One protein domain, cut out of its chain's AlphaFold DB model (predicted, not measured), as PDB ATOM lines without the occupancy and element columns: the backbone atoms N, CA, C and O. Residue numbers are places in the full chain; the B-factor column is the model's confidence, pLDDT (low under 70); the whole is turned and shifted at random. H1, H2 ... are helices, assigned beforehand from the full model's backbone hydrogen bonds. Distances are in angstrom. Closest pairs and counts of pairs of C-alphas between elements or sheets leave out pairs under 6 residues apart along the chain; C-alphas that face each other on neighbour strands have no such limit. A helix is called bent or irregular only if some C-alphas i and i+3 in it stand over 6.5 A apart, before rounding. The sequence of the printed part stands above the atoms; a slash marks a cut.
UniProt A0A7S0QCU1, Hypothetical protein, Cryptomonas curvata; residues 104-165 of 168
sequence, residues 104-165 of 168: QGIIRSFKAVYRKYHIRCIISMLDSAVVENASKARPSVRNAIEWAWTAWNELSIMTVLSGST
ATOM      1  N   GLN A 104     -32.451 -13.616  61.668       71.38
ATOM      2  CA  GLN A 104     -31.547 -14.668  62.155       71.38
ATOM      3  C   GLN A 104     -31.641 -16.011  61.408       71.38
ATOM      4  O   GLN A 104     -31.006 -16.989  61.798       71.38
ATOM      5  N   GLY A 105     -32.383 -16.087  60.302       76.06
ATOM      6  CA  GLY A 105     -32.324 -17.252  59.412       76.06
ATOM      7  C   GLY A 105     -33.637 -17.630  58.750       76.06
ATOM      8  O   GLY A 105     -33.609 -18.347  57.748       76.06
ATOM      9  N   ILE A 106     -34.770 -17.117  59.239       84.00
ATOM     10  CA  ILE A 106     -36.080 -17.392  58.637       84.00
ATOM     11  C   ILE A 106     -36.137 -16.781  57.235       84.00
ATOM     12  O   ILE A 106     -36.370 -17.505  56.270       84.00
ATOM     13  N   ILE A 107     -35.809 -15.490  57.085       86.38
ATOM     14  CA  ILE A 107     -35.775 -14.815  55.776       86.38
ATOM     15  C   ILE A 107     -34.768 -15.486  54.838       86.38
ATOM     16  O   ILE A 107     -35.041 -15.657  53.648       86.38
ATOM     17  N   ARG A 108     -33.601 -15.894  55.354       85.94
ATOM     18  CA  ARG A 108     -32.581 -16.595  54.559       85.94
ATOM     19  C   ARG A 108     -33.114 -17.921  54.018       85.94
ATOM     20  O   ARG A 108     -32.964 -18.187  52.827       85.94
ATOM     21  N   SER A 109     -33.728 -18.728  54.877       87.38
ATOM     22  CA  SER A 109     -34.278 -20.036  54.513       87.38
ATOM     23  C   SER A 109     -35.447 -19.893  53.542       87.38
ATOM     24  O   SER A 109     -35.470 -20.557  52.509       87.38
ATOM     25  N   PHE A 110     -36.350 -18.945  53.807       91.75
ATOM     26  CA  PHE A 110     -37.452 -18.604  52.911       91.75
ATOM     27  C   PHE A 110     -36.939 -18.246  51.511       91.75
ATOM     28  O   PHE A 110     -37.349 -18.839  50.513       91.75
ATOM     29  N   LYS A 111     -35.971 -17.318  51.430       91.44
ATOM     30  CA  LYS A 111     -35.376 -16.883  50.159       91.44
ATOM     31  C   LYS A 111     -34.684 -18.028  49.422       91.44
ATOM     32  O   LYS A 111     -34.690 -18.023  48.195       91.44
ATOM     33  N   ALA A 112     -34.090 -18.990  50.127       91.69
ATOM     34  CA  ALA A 112     -33.464 -20.151  49.498       91.69
ATOM     35  C   ALA A 112     -34.499 -21.028  48.773       91.69
ATOM     36  O   ALA A 112     -34.309 -21.351  47.599       91.69
ATOM     37  N   VAL A 113     -35.620 -21.341  49.434       93.00
ATOM     38  CA  VAL A 113     -36.709 -22.129  48.832       93.00
ATOM     39  C   VAL A 113     -37.382 -21.352  47.700       93.00
ATOM     40  O   VAL A 113     -37.524 -21.872  46.596       93.00
ATOM     41  N   TYR A 114     -37.692 -20.072  47.913       96.19
ATOM     42  CA  TYR A 114     -38.258 -19.207  46.874       96.19
ATOM     43  C   TYR A 114     -37.378 -19.169  45.612       96.19
ATOM     44  O   TYR A 114     -37.857 -19.354  44.493       96.19
ATOM     45  N   ARG A 115     -36.059 -18.975  45.772       95.56
ATOM     46  CA  ARG A 115     -35.115 -18.918  44.640       95.56
ATOM     47  C   ARG A 115     -35.031 -20.237  43.880       95.56
ATOM     48  O   ARG A 115     -34.896 -20.205  42.662       95.56
ATOM     49  N   LYS A 116     -35.141 -21.377  44.566       95.88
ATOM     50  CA  LYS A 116     -35.198 -22.698  43.922       95.88
ATOM     51  C   LYS A 116     -36.376 -22.782  42.947       95.88
ATOM     52  O   LYS A 116     -36.188 -23.232  41.819       95.88
ATOM     53  N   TYR A 117     -37.559 -22.316  43.347       96.38
ATOM     54  CA  TYR A 117     -38.732 -22.272  42.467       96.38
ATOM     55  C   TYR A 117     -38.566 -21.288  41.311       96.38
ATOM     56  O   TYR A 117     -38.840 -21.639  40.163       96.38
ATOM     57  N   HIS A 118     -38.031 -20.101  41.594       96.25
ATOM     58  CA  HIS A 118     -37.767 -19.098  40.570       96.25
ATOM     59  C   HIS A 118     -36.829 -19.618  39.469       96.25
ATOM     60  O   HIS A 118     -37.146 -19.519  38.286       96.25
ATOM     61  N   ILE A 119     -35.706 -20.233  39.852       96.44
ATOM     62  CA  ILE A 119     -34.727 -20.783  38.906       96.44
ATOM     63  C   ILE A 119     -35.334 -21.938  38.099       96.44
ATOM     64  O   ILE A 119     -35.150 -21.987  36.888       96.44
ATOM     65  N   ARG A 120     -36.103 -22.834  38.734       96.38
ATOM     66  CA  ARG A 120     -36.799 -23.929  38.032       96.38
ATOM     67  C   ARG A 120     -37.762 -23.418  36.964       96.38
ATOM     68  O   ARG A 120     -37.813 -23.985  35.878       96.38
ATOM     69  N   CYS A 121     -38.495 -22.346  37.257       96.06
ATOM     70  CA  CYS A 121     -39.373 -21.714  36.280       96.06
ATOM     71  C   CYS A 121     -38.578 -21.150  35.096       96.06
ATOM     72  O   CYS A 121     -38.934 -21.422  33.956       96.06
ATOM     73  N   ILE A 122     -37.471 -20.444  35.353       96.25
ATOM     74  CA  ILE A 122     -36.604 -19.917  34.286       96.25
ATOM     75  C   ILE A 122     -36.054 -21.049  33.407       96.25
ATOM     76  O   ILE A 122     -36.106 -20.935  32.187       96.25
ATOM     77  N   ILE A 123     -35.570 -22.140  34.009       96.56
ATOM     78  CA  ILE A 123     -35.069 -23.313  33.274       96.56
ATOM     79  C   ILE A 123     -36.178 -23.909  32.400       96.56
ATOM     80  O   ILE A 123     -35.984 -24.077  31.205       96.56
ATOM     81  N   SER A 124     -37.377 -24.118  32.951       95.94
ATOM     82  CA  SER A 124     -38.513 -24.651  32.188       95.94
ATOM     83  C   SER A 124     -38.912 -23.764  31.001       95.94
ATOM     84  O   SER A 124     -39.267 -24.283  29.943       95.94
ATOM     85  N   MET A 125     -38.826 -22.436  31.143       95.62
ATOM     86  CA  MET A 125     -39.091 -21.498  30.045       95.62
ATOM     87  C   MET A 125     -38.029 -21.582  28.939       95.62
ATOM     88  O   MET A 125     -38.368 -21.406  27.770       95.62
ATOM     89  N   LEU A 126     -36.769 -21.846  29.299       96.31
ATOM     90  CA  LEU A 126     -35.681 -22.059  28.341       96.31
ATOM     91  C   LEU A 126     -35.840 -23.389  27.607       96.31
ATOM     92  O   LEU A 126     -35.811 -23.408  26.380       96.31
ATOM     93  N   ASP A 127     -36.080 -24.474  28.346       96.31
ATOM     94  CA  ASP A 127     -36.244 -25.819  27.783       96.31
ATOM     95  C   ASP A 127     -37.449 -25.895  26.834       96.31
ATOM     96  O   ASP A 127     -37.421 -26.606  25.833       96.31
ATOM     97  N   SER A 128     -38.496 -25.117  27.118       95.00
ATOM     98  CA  SER A 128     -39.697 -25.023  26.276       95.00
ATOM     99  C   SER A 128     -39.572 -23.987  25.148       95.00
ATOM    100  O   SER A 128     -40.568 -23.691  24.492       95.00
ATOM    101  N   ALA A 129     -38.391 -23.382  24.957       92.69
ATOM    102  CA  ALA A 129     -38.122 -22.319  23.983       92.69
ATOM    103  C   ALA A 129     -39.074 -21.102  24.064       92.69
ATOM    104  O   ALA A 129     -39.230 -20.356  23.100       92.69
ATOM    105  N   VAL A 130     -39.689 -20.861  25.230       91.19
ATOM    106  CA  VAL A 130     -40.548 -19.686  25.482       91.19
ATOM    107  C   VAL A 130     -39.714 -18.406  25.491       91.19
ATOM    108  O   VAL A 130     -40.198 -17.332  25.136       91.19
ATOM    109  N   VAL A 131     -38.452 -18.509  25.915       93.38
ATOM    110  CA  VAL A 131     -37.489 -17.406  25.923       93.38
ATOM    111  C   VAL A 131     -36.154 -17.865  25.351       93.38
ATOM    112  O   VAL A 131     -35.721 -18.985  25.588       93.38
ATOM    113  N   GLU A 132     -35.467 -16.970  24.641       89.88
ATOM    114  CA  GLU A 132     -34.160 -17.269  24.033       89.88
ATOM    115  C   GLU A 132     -33.035 -17.430  25.065       89.88
ATOM    116  O   GLU A 132     -32.069 -18.149  24.838       89.88
ATOM    117  N   ASN A 133     -33.108 -16.700  26.183       93.25
ATOM    118  CA  ASN A 133     -32.108 -16.755  27.245       93.25
ATOM    119  C   ASN A 133     -32.692 -16.309  28.596       93.25
ATOM    120  O   ASN A 133     -33.733 -15.650  28.666       93.25
ATOM    121  N   ALA A 134     -31.988 -16.646  29.682       90.31
ATOM    122  CA  ALA A 134     -32.452 -16.421  31.050       90.31
ATOM    123  C   ALA A 134     -32.736 -14.941  31.367       90.31
ATOM    124  O   ALA A 134     -33.628 -14.643  32.157       90.31
ATOM    125  N   SER A 135     -32.023 -13.997  30.737       92.31
ATOM    126  CA  SER A 135     -32.215 -12.561  30.993       92.31
ATOM    127  C   SER A 135     -33.565 -12.035  30.494       92.31
ATOM    128  O   SER A 135     -34.073 -11.044  31.030       92.31
ATOM    129  N   LYS A 136     -34.176 -12.721  29.518       92.25
ATOM    130  CA  LYS A 136     -35.519 -12.434  28.993       92.25
ATOM    131  C   LYS A 136     -36.633 -13.140  29.776       92.25
ATOM    132  O   LYS A 136     -37.800 -12.819  29.574       92.25
ATOM    133  N   ALA A 137     -36.309 -14.053  30.696       93.44
ATOM    134  CA  ALA A 137     -37.315 -14.731  31.505       93.44
ATOM    135  C   ALA A 137     -38.037 -13.734  32.425       93.44
ATOM    136  O   ALA A 137     -37.418 -13.000  33.204       93.44
ATOM    137  N   ARG A 138     -39.365 -13.691  32.320       93.25
ATOM    138  CA  ARG A 138     -40.239 -12.844  33.141       93.25
ATOM    139  C   ARG A 138     -41.364 -13.692  33.726       93.25
ATOM    140  O   ARG A 138     -42.456 -13.733  33.166       93.25
ATOM    141  N   PRO A 139     -41.108 -14.399  34.838       93.88
ATOM    142  CA  PRO A 139     -42.172 -15.062  35.571       93.88
ATOM    143  C   PRO A 139     -43.222 -14.053  36.043       93.88
ATOM    144  O   PRO A 139     -42.898 -12.914  36.380       93.88
ATOM    145  N   SER A 140     -44.483 -14.475  36.066       95.56
ATOM    146  CA  SER A 140     -45.592 -13.609  36.461       95.56
ATOM    147  C   SER A 140     -45.595 -13.326  37.968       95.56
ATOM    148  O   SER A 140     -45.036 -14.080  38.769       95.56
ATOM    149  N   VAL A 141     -46.303 -12.270  38.379       96.56
ATOM    150  CA  VAL A 141     -46.560 -11.992  39.805       96.56
ATOM    151  C   VAL A 141     -47.320 -13.147  40.466       96.56
ATOM    152  O   VAL A 141     -47.054 -13.473  41.619       96.56
ATOM    153  N   ARG A 142     -48.211 -13.823  39.727       96.94
ATOM    154  CA  ARG A 142     -48.904 -15.020  40.215       96.94
ATOM    155  C   ARG A 142     -47.912 -16.112  40.618       96.94
ATOM    156  O   ARG A 142     -48.017 -16.626  41.727       96.94
ATOM    157  N   ASN A 143     -46.917 -16.393  39.774       95.75
ATOM    158  CA  ASN A 143     -45.869 -17.362  40.098       95.75
ATOM    159  C   ASN A 143     -45.125 -16.954  41.377       95.75
ATOM    160  O   ASN A 143     -44.905 -17.784  42.252       95.75
ATOM    161  N   ALA A 144     -44.784 -15.669  41.522       96.50
ATOM    162  CA  ALA A 144     -44.123 -15.160  42.724       96.50
ATOM    163  C   ALA A 144     -44.960 -15.378  43.999       96.50
ATOM    164  O   ALA A 144     -44.422 -15.813  45.017       96.50
ATOM    165  N   ILE A 145     -46.272 -15.123  43.948       97.44
ATOM    166  CA  ILE A 145     -47.187 -15.359  45.076       97.44
ATOM    167  C   ILE A 145     -47.248 -16.853  45.419       97.44
ATOM    168  O   ILE A 145     -47.108 -17.221  46.586       97.44
ATOM    169  N   GLU A 146     -47.395 -17.719  44.414       96.62
ATOM    170  CA  GLU A 146     -47.428 -19.173  44.604       96.62
ATOM    171  C   GLU A 146     -46.113 -19.692  45.207       96.62
ATOM    172  O   GLU A 146     -46.127 -20.493  46.141       96.62
ATOM    173  N   TRP A 147     -44.959 -19.196  44.756       96.62
ATOM    174  CA  TRP A 147     -43.666 -19.577  45.326       96.62
ATOM    175  C   TRP A 147     -43.478 -19.068  46.744       96.62
ATOM    176  O   TRP A 147     -42.870 -19.766  47.547       96.62
ATOM    177  N   ALA A 148     -43.971 -17.871  47.065       96.12
ATOM    178  CA  ALA A 148     -43.935 -17.353  48.425       96.12
ATOM    179  C   ALA A 148     -44.771 -18.230  49.365       96.12
ATOM    180  O   ALA A 148     -44.286 -18.633  50.422       96.12
ATOM    181  N   TRP A 149     -45.986 -18.593  48.948       94.88
ATOM    182  CA  TRP A 149     -46.854 -19.509  49.687       94.88
ATOM    183  C   TRP A 149     -46.193 -20.874  49.906       94.88
ATOM    184  O   TRP A 149     -46.084 -21.350  51.038       94.88
ATOM    185  N   THR A 150     -45.692 -21.492  48.837       93.00
ATOM    186  CA  THR A 150     -45.031 -22.799  48.912       93.00
ATOM    187  C   THR A 150     -43.755 -22.737  49.745       93.00
ATOM    188  O   THR A 150     -43.540 -23.593  50.599       93.00
ATOM    189  N   ALA A 151     -42.935 -21.698  49.568       92.56
ATOM    190  CA  ALA A 151     -41.721 -21.511  50.351       92.56
ATOM    191  C   ALA A 151     -42.021 -21.386  51.842       92.56
ATOM    192  O   ALA A 151     -41.297 -21.969  52.637       92.56
ATOM    193  N   TRP A 152     -43.085 -20.676  52.224       91.06
ATOM    194  CA  TRP A 152     -43.497 -20.572  53.622       91.06
ATOM    195  C   TRP A 152     -43.908 -21.928  54.206       91.06
ATOM    196  O   TRP A 152     -43.463 -22.283  55.294       91.06
ATOM    197  N   ASN A 153     -44.692 -22.710  53.463       90.00
ATOM    198  CA  ASN A 153     -45.176 -24.017  53.916       90.00
ATOM    199  C   ASN A 153     -44.086 -25.099  53.955       90.00
ATOM    200  O   ASN A 153     -44.179 -26.038  54.740       90.00
ATOM    201  N   GLU A 154     -43.041 -24.973  53.135       87.25
ATOM    202  CA  GLU A 154     -41.883 -25.874  53.166       87.25
ATOM    203  C   GLU A 154     -40.906 -25.580  54.311       87.25
ATOM    204  O   GLU A 154     -40.058 -26.420  54.631       87.25
ATOM    205  N   LEU A 155     -40.989 -24.405  54.944       85.06
ATOM    206  CA  LEU A 155     -40.146 -24.109  56.096       85.06
ATOM    207  C   LEU A 155     -40.544 -24.999  57.269       85.06
ATOM    208  O   LEU A 155     -41.649 -24.930  57.800       85.06
ATOM    209  N   SER A 156     -39.594 -25.810  57.732       71.69
ATOM    210  CA  SER A 156     -39.816 -26.600  58.933       71.69
ATOM    211  C   SER A 156     -39.997 -25.688  60.149       71.69
ATOM    212  O   SER A 156     -39.297 -24.681  60.307       71.69
ATOM    213  N   ILE A 157     -40.859 -26.099  61.083       62.88
ATOM    214  CA  ILE A 157     -41.003 -25.446  62.395       62.88
ATOM    215  C   ILE A 157     -39.635 -25.326  63.086       62.88
ATOM    216  O   ILE A 157     -39.354 -24.332  63.746       62.88
ATOM    217  N   MET A 158     -38.737 -26.296  62.885       55.59
ATOM    218  CA  MET A 158     -37.384 -26.257  63.439       55.59
ATOM    219  C   MET A 158     -36.533 -25.117  62.874       55.59
ATOM    220  O   MET A 158     -35.719 -24.587  63.616       55.59
ATOM    221  N   THR A 159     -36.734 -24.707  61.621       60.81
ATOM    222  CA  THR A 159     -36.055 -23.555  61.004       60.81
ATOM    223  C   THR A 159     -36.532 -22.233  61.610       60.81
ATOM    224  O   THR A 159     -35.740 -21.319  61.839       60.81
ATOM    225  N   VAL A 160     -37.827 -22.153  61.929       59.66
ATOM    226  CA  VAL A 160     -38.435 -21.010  62.626       59.66
ATOM    227  C   VAL A 160     -37.947 -20.940  64.074       59.66
ATOM    228  O   VAL A 160     -37.548 -19.880  64.550       59.66
ATOM    229  N   LEU A 161     -37.900 -22.088  64.754       55.88
ATOM    230  CA  LEU A 161     -37.408 -22.198  66.126       55.88
ATOM    231  C   LEU A 161     -35.886 -22.026  66.228       55.88
ATOM    232  O   LEU A 161     -35.405 -21.511  67.227       55.88
ATOM    233  N   SER A 162     -35.110 -22.418  65.213       55.62
ATOM    234  CA  SER A 162     -33.660 -22.200  65.200       55.62
ATOM    235  C   SER A 162     -33.307 -20.735  64.962       55.62
ATOM    236  O   SER A 162     -32.333 -20.262  65.528       55.62
ATOM    237  N   GLY A 163     -34.103 -20.015  64.161       49.56
ATOM    238  CA  GLY A 163     -33.954 -18.568  63.978       49.56
ATOM    239  C   GLY A 163     -34.345 -17.765  65.222       49.56
ATOM    240  O   GLY A 163     -33.848 -16.665  65.417       49.56
ATOM    241  N   SER A 164     -35.197 -18.314  66.093       47.44
ATOM    242  CA  SER A 164     -35.509 -17.706  67.390       47.44
ATOM    243  C   SER A 164     -34.554 -18.122  68.505       47.44
ATOM    244  O   SER A 164     -34.511 -17.448  69.528       47.44
ATOM    245  N   THR A 165     -33.754 -19.179  68.331       38.75
ATOM    246  CA  THR A 165     -32.753 -19.600  69.316       38.75
ATOM    247  C   THR A 165     -31.349 -19.198  68.887       38.75
ATOM    248  O   THR A 165     -30.771 -19.787  67.978       38.75
TER     249      THR A 165
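This is residues 104 to 165 of the 168 residues of the protein "Hypothetical protein" of Cryptomonas curvata (UniProt A0A7S0QCU1). One long helix, H1, makes most of the length of a rod, and the chain folds back from its far end so that a second helix, H2, crosses obliquely over the middle of H1. The short helix H3 then packs across the beginning of H1, beside Gln 104, while the loop of residues 128 to 140 makes the turn at the other end. The packing is slight: H2 and H3 each touch H1 over a part of its length and are apart from each other. The 62 printed residues hold three named helices, in the order H1, H2, H3, and no named strand, and the class is all helix, with 46 residues in the named helices. The whole is loose, with a radius of gyration of the C-alphas of 14.1 A, and the C-alphas span 45 by 17 by 14 A along their three main axes.

The printed part begins with H1, residues 104 to 127, the longest helix by residues. H1 is irregular, as C-alphas 104 and 107 are 7.7 A apart, where about 5 A is found in a regular helix, and its line is a rough one. After a long link of 13 residues comes H2, residues 141 to 154. H2 touches H1, with 13 pairs of C-alphas within 8 A, and H1 touches H2 with residues 110 to 118 alone. The closest C-alphas of the two are those of Val 113 and Ala 151, 5.3 A apart, and the centres are 9.6 A apart. H1 and H2 run opposite ways at a steep tilt of 49 degrees. A tight link of two residues joins H2 to H3, residues 157 to 164, yet H2 and H3 are apart, with no C-alpha of the one within 8 A of the other. H3 touches H1, with 10 pairs of C-alphas within 8 A, and there H1 takes part with residues 104 to 109 alone. The closest C-alphas of this pair are those of Gln 104 and Gly 163, 4.9 A apart. H1 and H3 run opposite ways at a steep tilt of 52 degrees, and their centres are 19.8 A apart. In H2 and H3 every O i to N i+4 pair is within hydrogen-bond range, and in H1 19 of 20 are.

H1 begins at C-alpha 104, at (-31.547, -14.668, 62.155), and ends at C-alpha 127, at (-36.244, -25.819, 27.783), 36.4 A from first to last C-alpha. Residues 128 to 140 bear no named element, and their C-alphas lie 11 to 22 A from the mean of all C-alphas. H2 runs from Val 141, with its C-alpha at (-46.560, -11.992, 39.805), to Glu 154, 19.8 A from first to last C-alpha. H3 runs from Ile 157 to Ser 164, with C-alpha 164 at (-35.509, -17.706, 67.390), and measures 10.7 A from first to last C-alpha.

The two C-alphas farthest apart are those of Ala 129 and Thr 165, 45.7 A. The first and last printed C-alphas, those of Gln 104 and Thr 165, are 8.8 A apart. The printed part runs from 104 to 165 and has no cut. The link from H1 to H2 is long and the link from H2 to H3 is tight. The mean pLDDT of the printed part is 86.7. Confidence is low, under 70, at residues 157 to 165, of which 157 to 164 belong to H3, whose mean pLDDT is 56, against 92 for H1 and 94 for H2.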